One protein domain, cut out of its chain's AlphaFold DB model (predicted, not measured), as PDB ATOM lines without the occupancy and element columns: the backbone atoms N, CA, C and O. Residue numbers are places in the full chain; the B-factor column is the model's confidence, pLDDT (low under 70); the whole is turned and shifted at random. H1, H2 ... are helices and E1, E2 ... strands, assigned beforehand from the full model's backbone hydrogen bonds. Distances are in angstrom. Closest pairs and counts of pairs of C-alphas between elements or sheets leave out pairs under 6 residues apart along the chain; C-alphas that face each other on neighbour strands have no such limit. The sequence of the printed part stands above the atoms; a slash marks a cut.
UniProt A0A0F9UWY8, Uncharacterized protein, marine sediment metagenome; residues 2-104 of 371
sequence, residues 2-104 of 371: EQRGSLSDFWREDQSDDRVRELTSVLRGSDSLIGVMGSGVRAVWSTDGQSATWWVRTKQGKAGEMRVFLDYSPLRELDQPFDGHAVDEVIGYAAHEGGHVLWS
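AT A GLANCE: This is residues 2 to 104 of the 371 residues of an uncharacterized protein of marine sediment metagenome (UniProt A0A0F9UWY8). Two long helices, H1 and H3, lie side by side over one face of a small three-stranded sheet, two layers with the other face bare. The 103 printed residues run H1 E1 E2 E3 H2 H3, class mixed; the mixed sheet's order is E1 E3 E2. The whole is compact, radius of gyration of the C-alphas 14.2 A, and only just elongated, spanning 50 by 25 by 21 A.

HOW THE PARTS SIT: H1, residues 19 to 37, lies over E1, residues 41 to 45, height over the sheet 7.1 A. E3, residues 65 to 70, is parallel to E1, N 44 and O 68 2.8 A apart, and forms a hairpin with E2, residues 52 to 56, N 54 and O 67 2.9 A apart. H3, residues 84 to 103, on the same face, touches H1 at a steep tilt of 40 degrees, closest C-alphas Ser 30 and Ile 91, 5.6 A. H2, residues 73 to 76, touches H3, closest C-alphas Pro 74 and Ala 86, 5.9 A, with residues 86 to 90 of H3 alone. O i to N i+4 pairs are within hydrogen-bond range in 13 of 15 for H1 and 15 of 16 for H3; H2 is too short for one.

IN THESE COORDINATES: H1 starts at C-alpha 19 (226.645, 227.530, 347.681), 27.8 A long; H3, 28.8 A, ends at C-alpha 103 (200.885, 247.193, 356.685).

THE WHOLE: The printed part has no cut and no long link; pLDDT is under 70 at residues 2 to 4, 39 and 55 to 64.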
ATOM      1  N   GLU A   2     203.704 219.708 330.179       43.12
ATOM      2  CA  GLU A   2     204.993 220.402 330.181       43.12
ATOM      3  C   GLU A   2     205.181 221.028 331.562       43.12
ATOM      4  O   GLU A   2     204.274 221.684 332.079       43.12
ATOM      5  N   GLN A   3     206.313 220.727 332.192       50.41
ATOM      6  CA  GLN A   3     206.694 221.304 333.470       50.41
ATOM      7  C   GLN A   3     206.889 222.800 333.206       50.41
ATOM      8  O   GLN A   3     207.800 223.185 332.474       50.41
ATOM      9  N   ARG A   4     205.960 223.639 333.683       64.12
ATOM     10  CA  ARG A   4     206.166 225.090 333.663       64.12
ATOM     11  C   ARG A   4     207.444 225.345 334.464       64.12
ATOM     12  O   ARG A   4     207.540 224.834 335.575       64.12
ATOM     13  N   GLY A   5     208.405 226.060 333.877       81.12
ATOM     14  CA  GLY A   5     209.607 226.483 334.597       81.12
ATOM     15  C   GLY A   5     209.242 227.266 335.860       81.12
ATOM     16  O   GLY A   5     208.115 227.761 335.977       81.12
ATOM     17  N   SER A   6     210.174 227.350 336.808       91.88
ATOM     18  CA  SER A   6     209.969 228.163 338.007       91.88
ATOM     19  C   SER A   6     209.910 229.649 337.638       91.88
ATOM     20  O   SER A   6     210.393 230.062 336.579       91.88
ATOM     21  N   LEU A   7     209.315 230.477 338.496       92.38
ATOM     22  CA  LEU A   7     209.305 231.924 338.276       92.38
ATOM     23  C   LEU A   7     210.718 232.501 338.399       92.38
ATOM     24  O   LEU A   7     211.075 233.432 337.678       92.38
ATOM     25  N   SER A   8     211.526 231.951 339.306       91.62
ATOM     26  CA  SER A   8     212.890 232.410 339.540       91.62
ATOM     27  C   SER A   8     213.837 232.134 338.379       91.62
ATOM     28  O   SER A   8     214.746 232.934 338.157       91.62
ATOM     29  N   ASP A   9     213.587 231.106 337.563       90.12
ATOM     30  CA  ASP A   9     214.368 230.845 336.343       90.12
ATOM     31  C   ASP A   9     214.323 232.016 335.343       90.12
ATOM     32  O   ASP A   9     215.212 232.140 334.506       90.12
ATOM     33  N   PHE A  10     213.316 232.897 335.422       87.19
ATOM     34  CA  PHE A  10     213.203 234.053 334.528       87.19
ATOM     35  C   PHE A  10     214.233 235.154 334.815       87.19
ATOM     36  O   PHE A  10     214.621 235.873 333.898       87.19
ATOM     37  N   TRP A  11     214.660 235.314 336.071       88.44
ATOM     38  CA  TRP A  11     215.577 236.390 336.482       88.44
ATOM     39  C   TRP A  11     216.910 235.884 337.041       88.44
ATOM     40  O   TRP A  11     217.852 236.664 337.188       88.44
ATOM     41  N   ARG A  12     217.029 234.587 337.340       88.19
ATOM     42  CA  ARG A  12     218.282 233.957 337.775       88.19
ATOM     43  C   ARG A  12     219.178 233.654 336.579       88.19
ATOM     44  O   ARG A  12     219.335 232.502 336.185       88.19
ATOM     45  N   GLU A  13     219.778 234.698 336.018       78.31
ATOM     46  CA  GLU A  13     220.728 234.571 334.904       78.31
ATOM     47  C   GLU A  13     222.071 233.955 335.351       78.31
ATOM     48  O   GLU A  13     222.657 233.157 334.622       78.31
ATOM     49  N   ASP A  14     222.516 234.256 336.578       78.56
ATOM     50  CA  ASP A  14     223.808 233.829 337.139       78.56
ATOM     51  C   ASP A  14     223.640 232.742 338.219       78.56
ATOM     52  O   ASP A  14     223.913 232.963 339.404       78.56
ATOM     53  N   GLN A  15     223.175 231.556 337.819       90.88
ATOM     54  CA  GLN A  15     223.176 230.376 338.691       90.88
ATOM     55  C   GLN A  15     224.617 229.936 339.000       90.88
ATOM     56  O   GLN A  15     225.480 229.918 338.116       90.88
ATOM     57  N   SER A  16     224.902 229.581 340.253       92.50
ATOM     58  CA  SER A  16     226.243 229.224 340.712       92.50
ATOM     59  C   SER A  16     226.298 227.842 341.353       92.50
ATOM     60  O   SER A  16     225.503 227.531 342.233       92.50
ATOM     61  N   ASP A  17     227.327 227.067 340.995       94.69
ATOM     62  CA  ASP A  17     227.693 225.816 341.681       94.69
ATOM     63  C   ASP A  17     228.312 226.061 343.077       94.69
ATOM     64  O   ASP A  17     228.524 225.129 343.851       94.69
ATOM     65  N   ASP A  18     228.635 227.315 343.421       96.12
ATOM     66  CA  ASP A  18     229.131 227.688 344.747       96.12
ATOM     67  C   ASP A  18     227.967 228.083 345.659       96.12
ATOM     68  O   ASP A  18     227.281 229.079 345.423       96.12
ATOM     69  N   ARG A  19     227.768 227.330 346.748       94.44
ATOM     70  CA  ARG A  19     226.645 227.530 347.681       94.44
ATOM     71  C   ARG A  19     226.543 228.953 348.213       94.44
ATOM     72  O   ARG A  19     225.441 229.475 348.349       94.44
ATOM     73  N   VAL A  20     227.669 229.574 348.557       94.56
ATOM     74  CA  VAL A  20     227.676 230.913 349.163       94.56
ATOM     75  C   VAL A  20     227.277 231.961 348.130       94.56
ATOM     76  O   VAL A  20     226.462 232.839 348.429       94.56
ATOM     77  N   ARG A  21     227.810 231.867 346.909       94.06
ATOM     78  CA  ARG A  21     227.421 232.734 345.790       94.06
ATOM     79  C   ARG A  21     225.960 232.544 345.422       94.06
ATOM     80  O   ARG A  21     225.273 233.544 345.249       94.06
ATOM     81  N   GLU A  22     225.482 231.307 345.388       94.94
ATOM     82  CA  GLU A  22     224.092 231.010 345.058       94.94
ATOM     83  C   GLU A  22     223.127 231.562 346.116       94.94
ATOM     84  O   GLU A  22     222.203 232.299 345.784       94.94
ATOM     85  N   LEU A  23     223.390 231.334 347.408       93.94
ATOM     86  CA  LEU A  23     222.605 231.936 348.495       93.94
ATOM     87  C   LEU A  23     222.643 233.472 348.456       93.94
ATOM     88  O   LEU A  23     221.648 234.131 348.750       93.94
ATOM     89  N   THR A  24     223.782 234.063 348.088       93.62
ATOM     90  CA  THR A  24     223.898 235.520 347.914       93.62
ATOM     91  C   THR A  24     223.058 236.008 346.733       93.62
ATOM     92  O   THR A  24     222.436 237.065 346.827       93.62
ATOM     93  N   SER A  25     223.032 235.252 345.634       93.69
ATOM     94  CA  SER A  25     222.210 235.537 344.455       93.69
ATOM     95  C   SER A  25     220.723 235.514 344.809       93.69
ATOM     96  O   SER A  25     220.018 236.487 344.539       93.69
ATOM     97  N   VAL A  26     220.273 234.484 345.535       94.25
ATOM     98  CA  VAL A  26     218.891 234.383 346.032       94.25
ATOM     99  C   VAL A  26     218.530 235.575 346.918       94.25
ATOM    100  O   VAL A  26     217.517 236.213 346.656       94.25
ATOM    101  N   LEU A  27     219.365 235.949 347.900       93.38
ATOM    102  CA  LEU A  27     219.096 237.130 348.740       93.38
ATOM    103  C   LEU A  27     218.980 238.424 347.938       93.38
ATOM    104  O   LEU A  27     218.099 239.230 348.213       93.38
ATOM    105  N   ARG A  28     219.862 238.636 346.954       92.19
ATOM    106  CA  ARG A  28     219.803 239.823 346.087       92.19
ATOM    107  C   ARG A  28     218.538 239.837 345.237       92.19
ATOM    108  O   ARG A  28     217.970 240.908 345.021       92.19
ATOM    109  N   GLY A  29     218.105 238.667 344.774       91.69
ATOM    110  CA  GLY A  29     216.817 238.476 344.116       91.69
ATOM    111  C   GLY A  29     215.661 238.864 345.032       91.69
ATOM    112  O   GLY A  29     214.862 239.721 344.661       91.69
ATOM    113  N   SER A  30     215.633 238.325 346.256       92.44
ATOM    114  CA  SER A  30     214.650 238.679 347.287       92.44
ATOM    115  C   SER A  30     214.622 240.185 347.549       92.44
ATOM    116  O   SER A  30     213.557 240.784 347.479       92.44
ATOM    117  N   ASP A  31     215.785 240.807 347.781       91.06
ATOM    118  CA  ASP A  31     215.945 242.253 347.995       91.06
ATOM    119  C   ASP A  31     215.378 243.082 346.841       91.06
ATOM    120  O   ASP A  31     214.687 244.079 347.056       91.06
ATOM    121  N   SER A  32     215.694 242.688 345.608       90.25
ATOM    122  CA  SER A  32     215.264 243.407 344.409       90.25
ATOM    123  C   SER A  32     213.755 243.298 344.217       90.25
ATOM    124  O   SER A  32     213.107 244.291 343.889       90.25
ATOM    125  N   LEU A  33     213.194 242.110 344.460       89.62
ATOM    126  CA  LEU A  33     211.766 241.845 344.324       89.62
ATOM    127  C   LEU A  33     210.952 242.546 345.408       89.62
ATOM    128  O   LEU A  33     210.027 243.268 345.066       89.62
ATOM    129  N   ILE A  34     211.308 242.430 346.689       90.31
ATOM    130  CA  ILE A  34     210.592 243.163 347.749       90.31
ATOM    131  C   ILE A  34     210.836 244.674 347.660       90.31
ATOM    132  O   ILE A  34     210.008 245.463 348.104       90.31
ATOM    133  N   GLY A  35     211.938 245.103 347.037       87.50
ATOM    134  CA  GLY A  35     212.221 246.511 346.770       87.50
ATOM    135  C   GLY A  35     211.168 247.198 345.895       87.50
ATOM    136  O   GLY A  35     211.006 248.415 346.001       87.50
ATOM    137  N   VAL A  36     210.404 246.447 345.087       88.31
ATOM    138  CA  VAL A  36     209.273 247.003 344.317       88.31
ATOM    139  C   VAL A  36     208.110 247.433 345.215       88.31
ATOM    140  O   VAL A  36     207.312 248.273 344.806       88.31
ATOM    141  N   MET A  37     208.041 246.901 346.440       86.69
ATOM    142  CA  MET A  37     207.029 247.242 347.443       86.69
ATOM    143  C   MET A  37     207.353 248.560 348.168       86.69
ATOM    144  O   MET A  37     206.505 249.140 348.839       86.69
ATOM    145  N   GLY A  38     208.583 249.066 348.028       80.31
ATOM    146  CA  GLY A  38     209.017 250.333 348.606       80.31
ATOM    147  C   GLY A  38     210.500 250.345 348.968       80.31
ATOM    148  O   GLY A  38     211.111 249.328 349.294       80.31
ATOM    149  N   SER A  39     211.111 251.532 348.939       64.56
ATOM    150  CA  SER A  39     212.512 251.696 349.328       64.56
ATOM    151  C   SER A  39     212.693 251.506 350.838       64.56
ATOM    152  O   SER A  39     212.041 252.196 351.618       64.56
ATOM    153  N   GLY A  40     213.635 250.653 351.253       76.88
ATOM    154  CA  GLY A  40     214.069 250.548 352.656       76.88
ATOM    155  C   GLY A  40     213.832 249.200 353.337       76.88
ATOM    156  O   GLY A  40     214.137 249.083 354.524       76.88
ATOM    157  N   VAL A  41     213.335 248.200 352.602       82.31
ATOM    158  CA  VAL A  41     213.270 246.805 353.061       82.31
ATOM    159  C   VAL A  41     214.513 246.044 352.593       82.31
ATOM    160  O   VAL A  41     214.955 246.205 351.451       82.31
ATOM    161  N   ARG A  42     215.101 245.245 353.489       86.88
ATOM    162  CA  ARG A  42     216.228 244.348 353.194       86.88
ATOM    163  C   ARG A  42     215.950 242.930 353.670       86.88
ATOM    164  O   ARG A  42     215.606 242.734 354.833       86.88
ATOM    165  N   ALA A  43     216.160 241.958 352.801       88.62
ATOM    166  CA  ALA A  43     216.188 240.542 353.091       88.62
ATOM    167  C   ALA A  43     217.550 240.139 353.672       88.62
ATOM    168  O   ALA A  43     218.616 240.479 353.158       88.62
ATOM    169  N   VAL A  44     217.518 239.367 354.748       92.19
ATOM    170  CA  VAL A  44     218.690 238.740 355.359       92.19
ATOM    171  C   VAL A  44     218.352 237.298 355.708       92.19
ATOM    172  O   VAL A  44     217.202 236.979 355.996       92.19
ATOM    173  N   TRP A  45     219.339 236.406 355.706       92.50
ATOM    174  CA  TRP A  45     219.102 235.046 356.188       92.50
ATOM    175  C   TRP A  45     218.836 235.042 357.691       92.50
ATOM    176  O   TRP A  45     219.545 235.700 358.458       92.50
ATOM    177  N   SER A  46     217.835 234.274 358.108       89.06
ATOM    178  CA  SER A  46     217.577 234.030 359.517       89.06
ATOM    179  C   SER A  46     218.606 233.077 360.122       89.06
ATOM    180  O   SER A  46     219.050 232.116 359.490       89.06
ATOM    181  N   THR A  47     218.966 233.328 361.381       85.25
ATOM    182  CA  THR A  47     219.837 232.456 362.180       85.25
ATOM    183  C   THR A  47     219.067 231.409 362.984       85.25
ATOM    184  O   THR A  47     219.683 230.468 363.477       85.25
ATOM    185  N   ASP A  48     217.750 231.564 363.142       82.12
ATOM    186  CA  ASP A  48     216.894 230.668 363.935       82.12
ATOM    187  C   ASP A  48     216.011 229.739 363.083       82.12
ATOM    188  O   ASP A  48     215.286 228.906 363.626       82.12
ATOM    189  N   GLY A  49     216.103 229.847 361.753       79.69
ATOM    190  CA  GLY A  49     215.303 229.052 360.821       79.69
ATOM    191  C   GLY A  49     213.838 229.487 360.734       79.69
ATOM    192  O   GLY A  49     212.995 228.685 360.347       79.69
ATOM    193  N   GLN A  50     213.510 230.723 361.121       80.44
ATOM    194  CA  GLN A  50     212.180 231.304 360.940       80.44
ATOM    195  C   GLN A  50     212.241 232.534 360.039       80.44
ATOM    196  O   GLN A  50     213.130 233.378 360.175       80.44
ATOM    197  N   SER A  51     211.271 232.640 359.130       75.31
ATOM    198  CA  SER A  51     211.021 233.888 358.415       75.31
ATOM    199  C   SER A  51     210.269 234.848 359.334       75.31
ATOM    200  O   SER A  51     209.326 234.431 360.008       75.31
ATOM    201  N   ALA A  52     210.723 236.098 359.418       80.31
ATOM    202  CA  ALA A  52     210.132 237.094 360.306       80.31
ATOM    203  C   ALA A  52     210.491 238.530 359.909       80.31
ATOM    204  O   ALA A  52     211.614 238.831 359.499       80.31
ATOM    205  N   THR A  53     209.570 239.449 360.168       77.50
ATOM    206  CA  THR A  53     209.774 240.890 360.004       77.50
ATOM    207  C   THR A  53     210.293 241.552 361.280       77.50
ATOM    208  O   THR A  53     209.744 241.362 362.365       77.50
ATOM    209  N   TRP A  54     211.345 242.368 361.163       74.44
ATOM    210  CA  TRP A  54     211.931 243.117 362.278       74.44
ATOM    211  C   TRP A  54     212.204 244.579 361.906       74.44
ATOM    212  O   TRP A  54     212.815 244.895 360.882       74.44
ATOM    213  N   TRP A  55     211.858 245.486 362.819       66.75
ATOM    214  CA  TRP A  55     212.214 246.902 362.731       66.75
ATOM    215  C   TRP A  55     213.542 247.152 363.453       66.75
ATOM    216  O   TRP A  55     213.596 247.195 364.686       66.75
ATOM    217  N   VAL A  56     214.635 247.343 362.708       62.44
ATOM    218  CA  VAL A  56     215.951 247.615 363.306       62.44
ATOM    219  C   VAL A  56     216.129 249.116 363.483       62.44
ATOM    220  O   VAL A  56     216.438 249.840 362.537       62.44
ATOM    221  N   ARG A  57     215.985 249.611 364.718       54.22
ATOM    222  CA  ARG A  57     216.335 251.004 365.042       54.22
ATOM    223  C   ARG A  57     217.820 251.239 364.755       54.22
ATOM    224  O   ARG A  57     218.682 250.564 365.316       54.22
ATOM    225  N   THR A  58     218.130 252.212 363.903       56.56
ATOM    226  CA  THR A  58     219.527 252.592 363.668       56.56
ATOM    227  C   THR A  58     220.090 253.288 364.910       56.56
ATOM    228  O   THR A  58     219.374 253.992 365.626       56.56
ATOM    229  N   LYS A  59     221.395 253.118 365.173       51.75
ATOM    230  CA  LYS A  59     222.098 253.662 366.358       51.75
ATOM    231  C   LYS A  59     222.019 255.195 366.511       51.75
ATOM    232  O   LYS A  59     222.458 255.716 367.527       51.75
ATOM    233  N   GLN A  60     221.482 255.916 365.524       59.59
ATOM    234  CA  GLN A  60     221.403 257.381 365.491       59.59
ATOM    235  C   GLN A  60     219.977 257.932 365.675       59.59
ATOM    236  O   GLN A  60     219.735 259.097 365.381       59.59
ATOM    237  N   GLY A  61     219.010 257.116 366.113       54.28
ATOM    238  CA  GLY A  61     217.639 257.586 366.360       54.28
ATOM    239  C   GLY A  61     216.853 257.971 365.097       54.28
ATOM    240  O   GLY A  61     215.746 258.492 365.207       54.28
ATOM    241  N   LYS A  62     217.393 257.703 363.900       56.88
ATOM    242  CA  LYS A  62     216.654 257.797 362.635       56.88
ATOM    243  C   LYS A  62     215.764 256.571 362.448       56.88
ATOM    244  O   LYS A  62     216.071 255.502 362.986       56.88
ATOM    245  N   ALA A  63     214.692 256.754 361.669       56.81
ATOM    246  CA  ALA A  63     213.764 255.697 361.272       56.81
ATOM    247  C   ALA A  63     214.543 254.420 360.922       56.81
ATOM    248  O   ALA A  63     215.540 254.469 360.199       56.81
ATOM    249  N   GLY A  64     214.157 253.321 361.568       66.31
ATOM    250  CA  GLY A  64     214.885 252.064 361.502       66.31
ATOM    251  C   GLY A  64     214.941 251.506 360.085       66.31
ATOM    252  O   GLY A  64     214.006 251.687 359.312       66.31
ATOM    253  N   GLU A  65     216.034 250.819 359.761       73.88
ATOM    254  CA  GLU A  65     216.067 249.965 358.577       73.88
ATOM    255  C   GLU A  65     215.103 248.799 358.823       73.88
ATOM    256  O   GLU A  65     215.138 248.167 359.886       73.88
ATOM    257  N   MET A  66     214.216 248.538 357.868       80.56
ATOM    258  CA  MET A  66     213.251 247.451 357.975       80.56
ATOM    259  C   MET A  66     213.884 246.205 357.374       80.56
ATOM    260  O   MET A  66     214.386 246.233 356.248       80.56
ATOM    261  N   ARG A  67     213.919 245.122 358.150       87.06
ATOM    262  CA  ARG A  67     214.558 243.878 357.733       87.06
ATOM    263  C   ARG A  67     213.565 242.737 357.738       87.06
ATOM    264  O   ARG A  67     212.816 242.556 358.694       87.06
ATOM    265  N   VAL A  68     213.629 241.957 356.676       88.81
ATOM    266  CA  VAL A  68     212.952 240.680 356.524       88.81
ATOM    267  C   VAL A  68     213.998 239.596 356.731       88.81
ATOM    268  O   VAL A  68     214.987 239.524 356.005       88.81
ATOM    269  N   PHE A  69     213.803 238.768 357.746       90.88
ATOM    270  CA  PHE A  69     214.605 237.579 357.982       90.88
ATOM    271  C   PHE A  69     213.963 236.422 357.223       90.88
ATOM    272  O   PHE A  69     212.751 236.250 357.296       90.88
ATOM    273  N   LEU A  70     214.759 235.662 356.473       91.75
ATOM    274  CA  LEU A  70     214.294 234.558 355.633       91.75
ATOM    275  C   LEU A  70     214.794 233.223 356.164       91.75
ATOM    276  O   LEU A  70     215.997 233.042 356.374       91.75
ATOM    277  N   ASP A  71     213.887 232.265 356.317       90.56
ATOM    278  CA  ASP A  71     214.256 230.874 356.523       90.56
ATOM    279  C   ASP A  71     214.879 230.290 355.244       90.56
ATOM    280  O   ASP A  71     214.244 230.214 354.192       90.56
ATOM    281  N   TYR A  72     216.140 229.865 355.345       91.75
ATOM    282  CA  TYR A  72     216.863 229.214 354.251       91.75
ATOM    283  C   TYR A  72     216.691 227.686 354.253       91.75
ATOM    284  O   TYR A  72     217.277 227.007 353.406       91.75
ATOM    285  N   SER A  73     215.909 227.122 355.185       91.38
ATOM    286  CA  SER A  73     215.682 225.678 355.287       91.38
ATOM    287  C   SER A  73     215.219 225.006 353.986       91.38
ATOM    288  O   SER A  73     215.709 223.897 353.745       91.38
ATOM    289  N   PRO A  74     214.425 225.641 353.089       92.75
ATOM    290  CA  PRO A  74     214.091 225.042 351.793       92.75
ATOM    291  C   PRO A  74     215.313 224.753 350.909       92.75
ATOM    292  O   PRO A  74     215.281 223.842 350.090       92.75
ATOM    293  N   LEU A  75     216.410 225.497 351.092       94.56
ATOM    294  CA  LEU A  75     217.634 225.405 350.286       94.56
ATOM    295  C   LEU A  75     218.758 224.625 350.983       94.56
ATOM    296  O   LEU A  75     219.778 224.301 350.365       94.56
ATOM    297  N   ARG A  76     218.621 224.349 352.287       93.00
ATOM    298  CA  ARG A  76     219.726 223.857 353.127       93.00
ATOM    299  C   ARG A  76     220.315 222.547 352.615       93.00
ATOM    300  O   ARG A  76     221.530 222.452 352.488       93.00
ATOM    301  N   GLU A  77     219.462 221.584 352.282       93.50
ATOM    302  CA  GLU A  77     219.878 220.231 351.881       93.50
ATOM    303  C   GLU A  77     219.944 220.035 350.356       93.50
ATOM    304  O   GLU A  77     220.210 218.931 349.894       93.50
ATOM    305  N   LEU A  78     219.679 221.081 349.562       94.94
ATOM    306  CA  LEU A  78     219.673 220.995 348.099       94.94
ATOM    307  C   LEU A  78     221.061 221.244 347.518       94.94
ATOM    308  O   LEU A  78     221.783 222.119 348.001       94.94
ATOM    309  N   ASP A  79     221.411 220.525 346.456       95.69
ATOM    310  CA  ASP A  79     222.632 220.776 345.694       95.69
ATOM    311  C   ASP A  79     222.533 222.077 344.883       95.69
ATOM    312  O   ASP A  79     221.447 222.589 344.608       95.69
ATOM    313  N   GLN A  80     223.693 222.644 344.554       95.44
ATOM    314  CA  GLN A  80     223.799 223.833 343.714       95.44
ATOM    315  C   GLN A  80     223.902 223.439 342.232       95.44
ATOM    316  O   GLN A  80     224.504 222.402 341.942       95.44
ATOM    317  N   PRO A  81     223.405 224.279 341.305       94.81
ATOM    318  CA  PRO A  81     222.551 225.441 341.556       94.81
ATOM    319  C   PRO A  81     221.181 225.009 342.093       94.81
ATOM    320  O   PRO A  81     220.694 223.927 341.768       94.81
ATOM    321  N   PHE A  82     220.565 225.833 342.947       95.44
ATOM    322  CA  PHE A  82     219.321 225.431 343.604       95.44
ATOM    323  C   PHE A  82     218.180 225.271 342.602       95.44
ATOM    324  O   PHE A  82     218.022 226.094 341.692       95.44
ATOM    325  N   ASP A  83     217.341 224.263 342.836       93.94
ATOM    326  CA  ASP A  83     216.087 224.094 342.112       93.94
ATOM    327  C   ASP A  83     215.245 225.379 342.166       93.94
ATOM    328  O   ASP A  83     215.095 226.015 343.215       93.94
ATOM    329  N   GLY A  84     214.714 225.767 341.010       94.50
ATOM    330  CA  GLY A  84     213.933 226.983 340.841       94.50
ATOM    331  C   GLY A  84     212.709 227.076 341.746       94.50
ATOM    332  O   GLY A  84     212.448 228.140 342.305       94.50
ATOM    333  N   HIS A  85     211.992 225.974 341.972       94.56
ATOM    334  CA  HIS A  85     210.811 225.979 342.838       94.56
ATOM    335  C   HIS A  85     211.174 226.171 344.311       94.56
ATOM    336  O   HIS A  85     210.459 226.864 345.031       94.56
ATOM    337  N   ALA A  86     212.302 225.614 344.758       95.19
ATOM    338  CA  ALA A  86     212.785 225.835 346.119       95.19
ATOM    339  C   ALA A  86     213.204 227.297 346.346       95.19
ATOM    340  O   ALA A  86     213.003 227.848 347.430       95.19
ATOM    341  N   VAL A  87     213.751 227.952 345.316       96.19
ATOM    342  CA  VAL A  87     214.012 229.396 345.364       96.19
ATOM    343  C   VAL A  87     212.704 230.185 345.367       96.19
ATOM    344  O   VAL A  87     212.565 231.086 346.189       96.19
ATOM    345  N   ASP A  88     211.726 229.824 344.533       96.62
ATOM    346  CA  ASP A  88     210.405 230.463 344.524       96.62
ATOM    347  C   ASP A  88     209.726 230.408 345.908       96.62
ATOM    348  O   ASP A  88     209.143 231.404 346.335       96.62
ATOM    349  N   GLU A  89     209.850 229.292 346.643       95.94
ATOM    350  CA  GLU A  89     209.361 229.161 348.028       95.94
ATOM    351  C   GLU A  89     209.970 230.240 348.945       95.94
ATOM    352  O   GLU A  89     209.240 230.937 349.656       95.94
ATOM    353  N   VAL A  90     211.291 230.442 348.889       96.25
ATOM    354  CA  VAL A  90     211.998 231.460 349.693       96.25
ATOM    355  C   VAL A  90     211.602 232.882 349.295       96.25
ATOM    356  O   VAL A  90     211.431 233.745 350.159       96.25
ATOM    357  N   ILE A  91     211.432 233.146 347.999       96.31
ATOM    358  CA  ILE A  91     210.967 234.450 347.507       96.31
ATOM    359  C   ILE A  91     209.539 234.724 347.985       96.31
ATOM    360  O   ILE A  91     209.227 235.855 348.358       96.31
ATOM    361  N   GLY A  92     208.697 233.692 348.067       96.38
ATOM    362  CA  GLY A  92     207.371 233.783 348.674       96.38
ATOM    363  C   GLY A  92     207.420 234.222 350.134       96.38
ATOM    364  O   GLY A  92     206.625 235.070 350.534       96.38
ATOM    365  N   TYR A  93     208.375 233.717 350.922       95.75
ATOM    366  CA  TYR A  93     208.595 234.206 352.291       95.75
ATOM    367  C   TYR A  93     209.002 235.679 352.309       95.75
ATOM    368  O   TYR A  93     208.472 236.449 353.104       95.75
ATOM    369  N   ALA A  94     209.889 236.097 351.405       95.38
ATOM    370  CA  ALA A  94     210.314 237.490 351.323       95.38
ATOM    371  C   ALA A  94     209.162 238.437 350.976       95.38
ATOM    372  O   ALA A  94     208.997 239.457 351.642       95.38
ATOM    373  N   ALA A  95     208.355 238.091 349.974       96.06
ATOM    374  CA  ALA A  95     207.192 238.872 349.566       96.06
ATOM    375  C   ALA A  95     206.165 239.011 350.699       96.06
ATOM    376  O   ALA A  95     205.684 240.112 350.963       96.06
ATOM    377  N   HIS A  96     205.872 237.911 351.397       95.94
ATOM    378  CA  HIS A  96     204.937 237.901 352.518       95.94
ATOM    379  C   HIS A  96     205.411 238.801 353.669       95.94
ATOM    380  O   HIS A  96     204.718 239.734 354.074       95.94
ATOM    381  N   GLU A  97     206.637 238.599 354.149       93.62
ATOM    382  CA  GLU A  97     207.209 239.419 355.221       93.62
ATOM    383  C   GLU A  97     207.387 240.888 354.795       93.62
ATOM    384  O   GLU A  97     207.151 241.810 355.575       93.62
ATOM    385  N   GLY A  98     207.717 241.141 353.525       92.81
ATOM    386  CA  GLY A  98     207.729 242.488 352.952       92.81
ATOM    387  C   GLY A  98     206.376 243.197 353.080       92.81
ATOM    388  O   GLY A  98     206.335 244.399 353.337       92.81
ATOM    389  N   GLY A  99     205.265 242.465 352.989       93.38
ATOM    390  CA  GLY A  99     203.930 243.014 353.222       93.38
ATOM    391  C   GLY A  99     203.701 243.392 354.687       93.38
ATOM    392  O   GLY A  99     203.175 244.473 354.970       93.38
ATOM    393  N   HIS A 100     204.147 242.558 355.631       92.19
ATOM    394  CA  HIS A 100     204.078 242.878 357.063       92.19
ATOM    395  C   HIS A 100     204.820 244.174 357.400       92.19
ATOM    396  O   HIS A 100     204.334 244.976 358.198       92.19
ATOM    397  N   VAL A 101     205.961 244.426 356.753       89.12
ATOM    398  CA  VAL A 101     206.708 245.680 356.912       89.12
ATOM    399  C   VAL A 101     205.854 246.909 356.580       89.12
ATOM    400  O   VAL A 101     205.952 247.925 357.272       89.12
ATOM    401  N   LEU A 102     205.033 246.831 355.531       88.25
ATOM    402  CA  LEU A 102     204.233 247.957 355.049       88.25
ATOM    403  C   LEU A 102     202.959 248.180 355.859       88.25
ATOM    404  O   LEU A 102     202.577 249.328 356.098       88.25
ATOM    405  N   TRP A 103     202.278 247.101 356.246       90.75
ATOM    406  CA  TRP A 103     200.885 247.193 356.685       90.75
ATOM    407  C   TRP A 103     200.603 246.697 358.099       90.75
ATOM    408  O   TRP A 103     199.510 246.964 358.620       90.75
ATOM    409  N   SER A 104     201.551 246.013 358.740       88.50
ATOM    410  CA  SER A 104     201.379 245.567 360.121       88.50
ATOM    411  C   SER A 104     201.756 246.655 361.125       88.50
ATOM    412  O   SER A 104     202.666 247.459 360.924       88.50
TER     413      SER A 104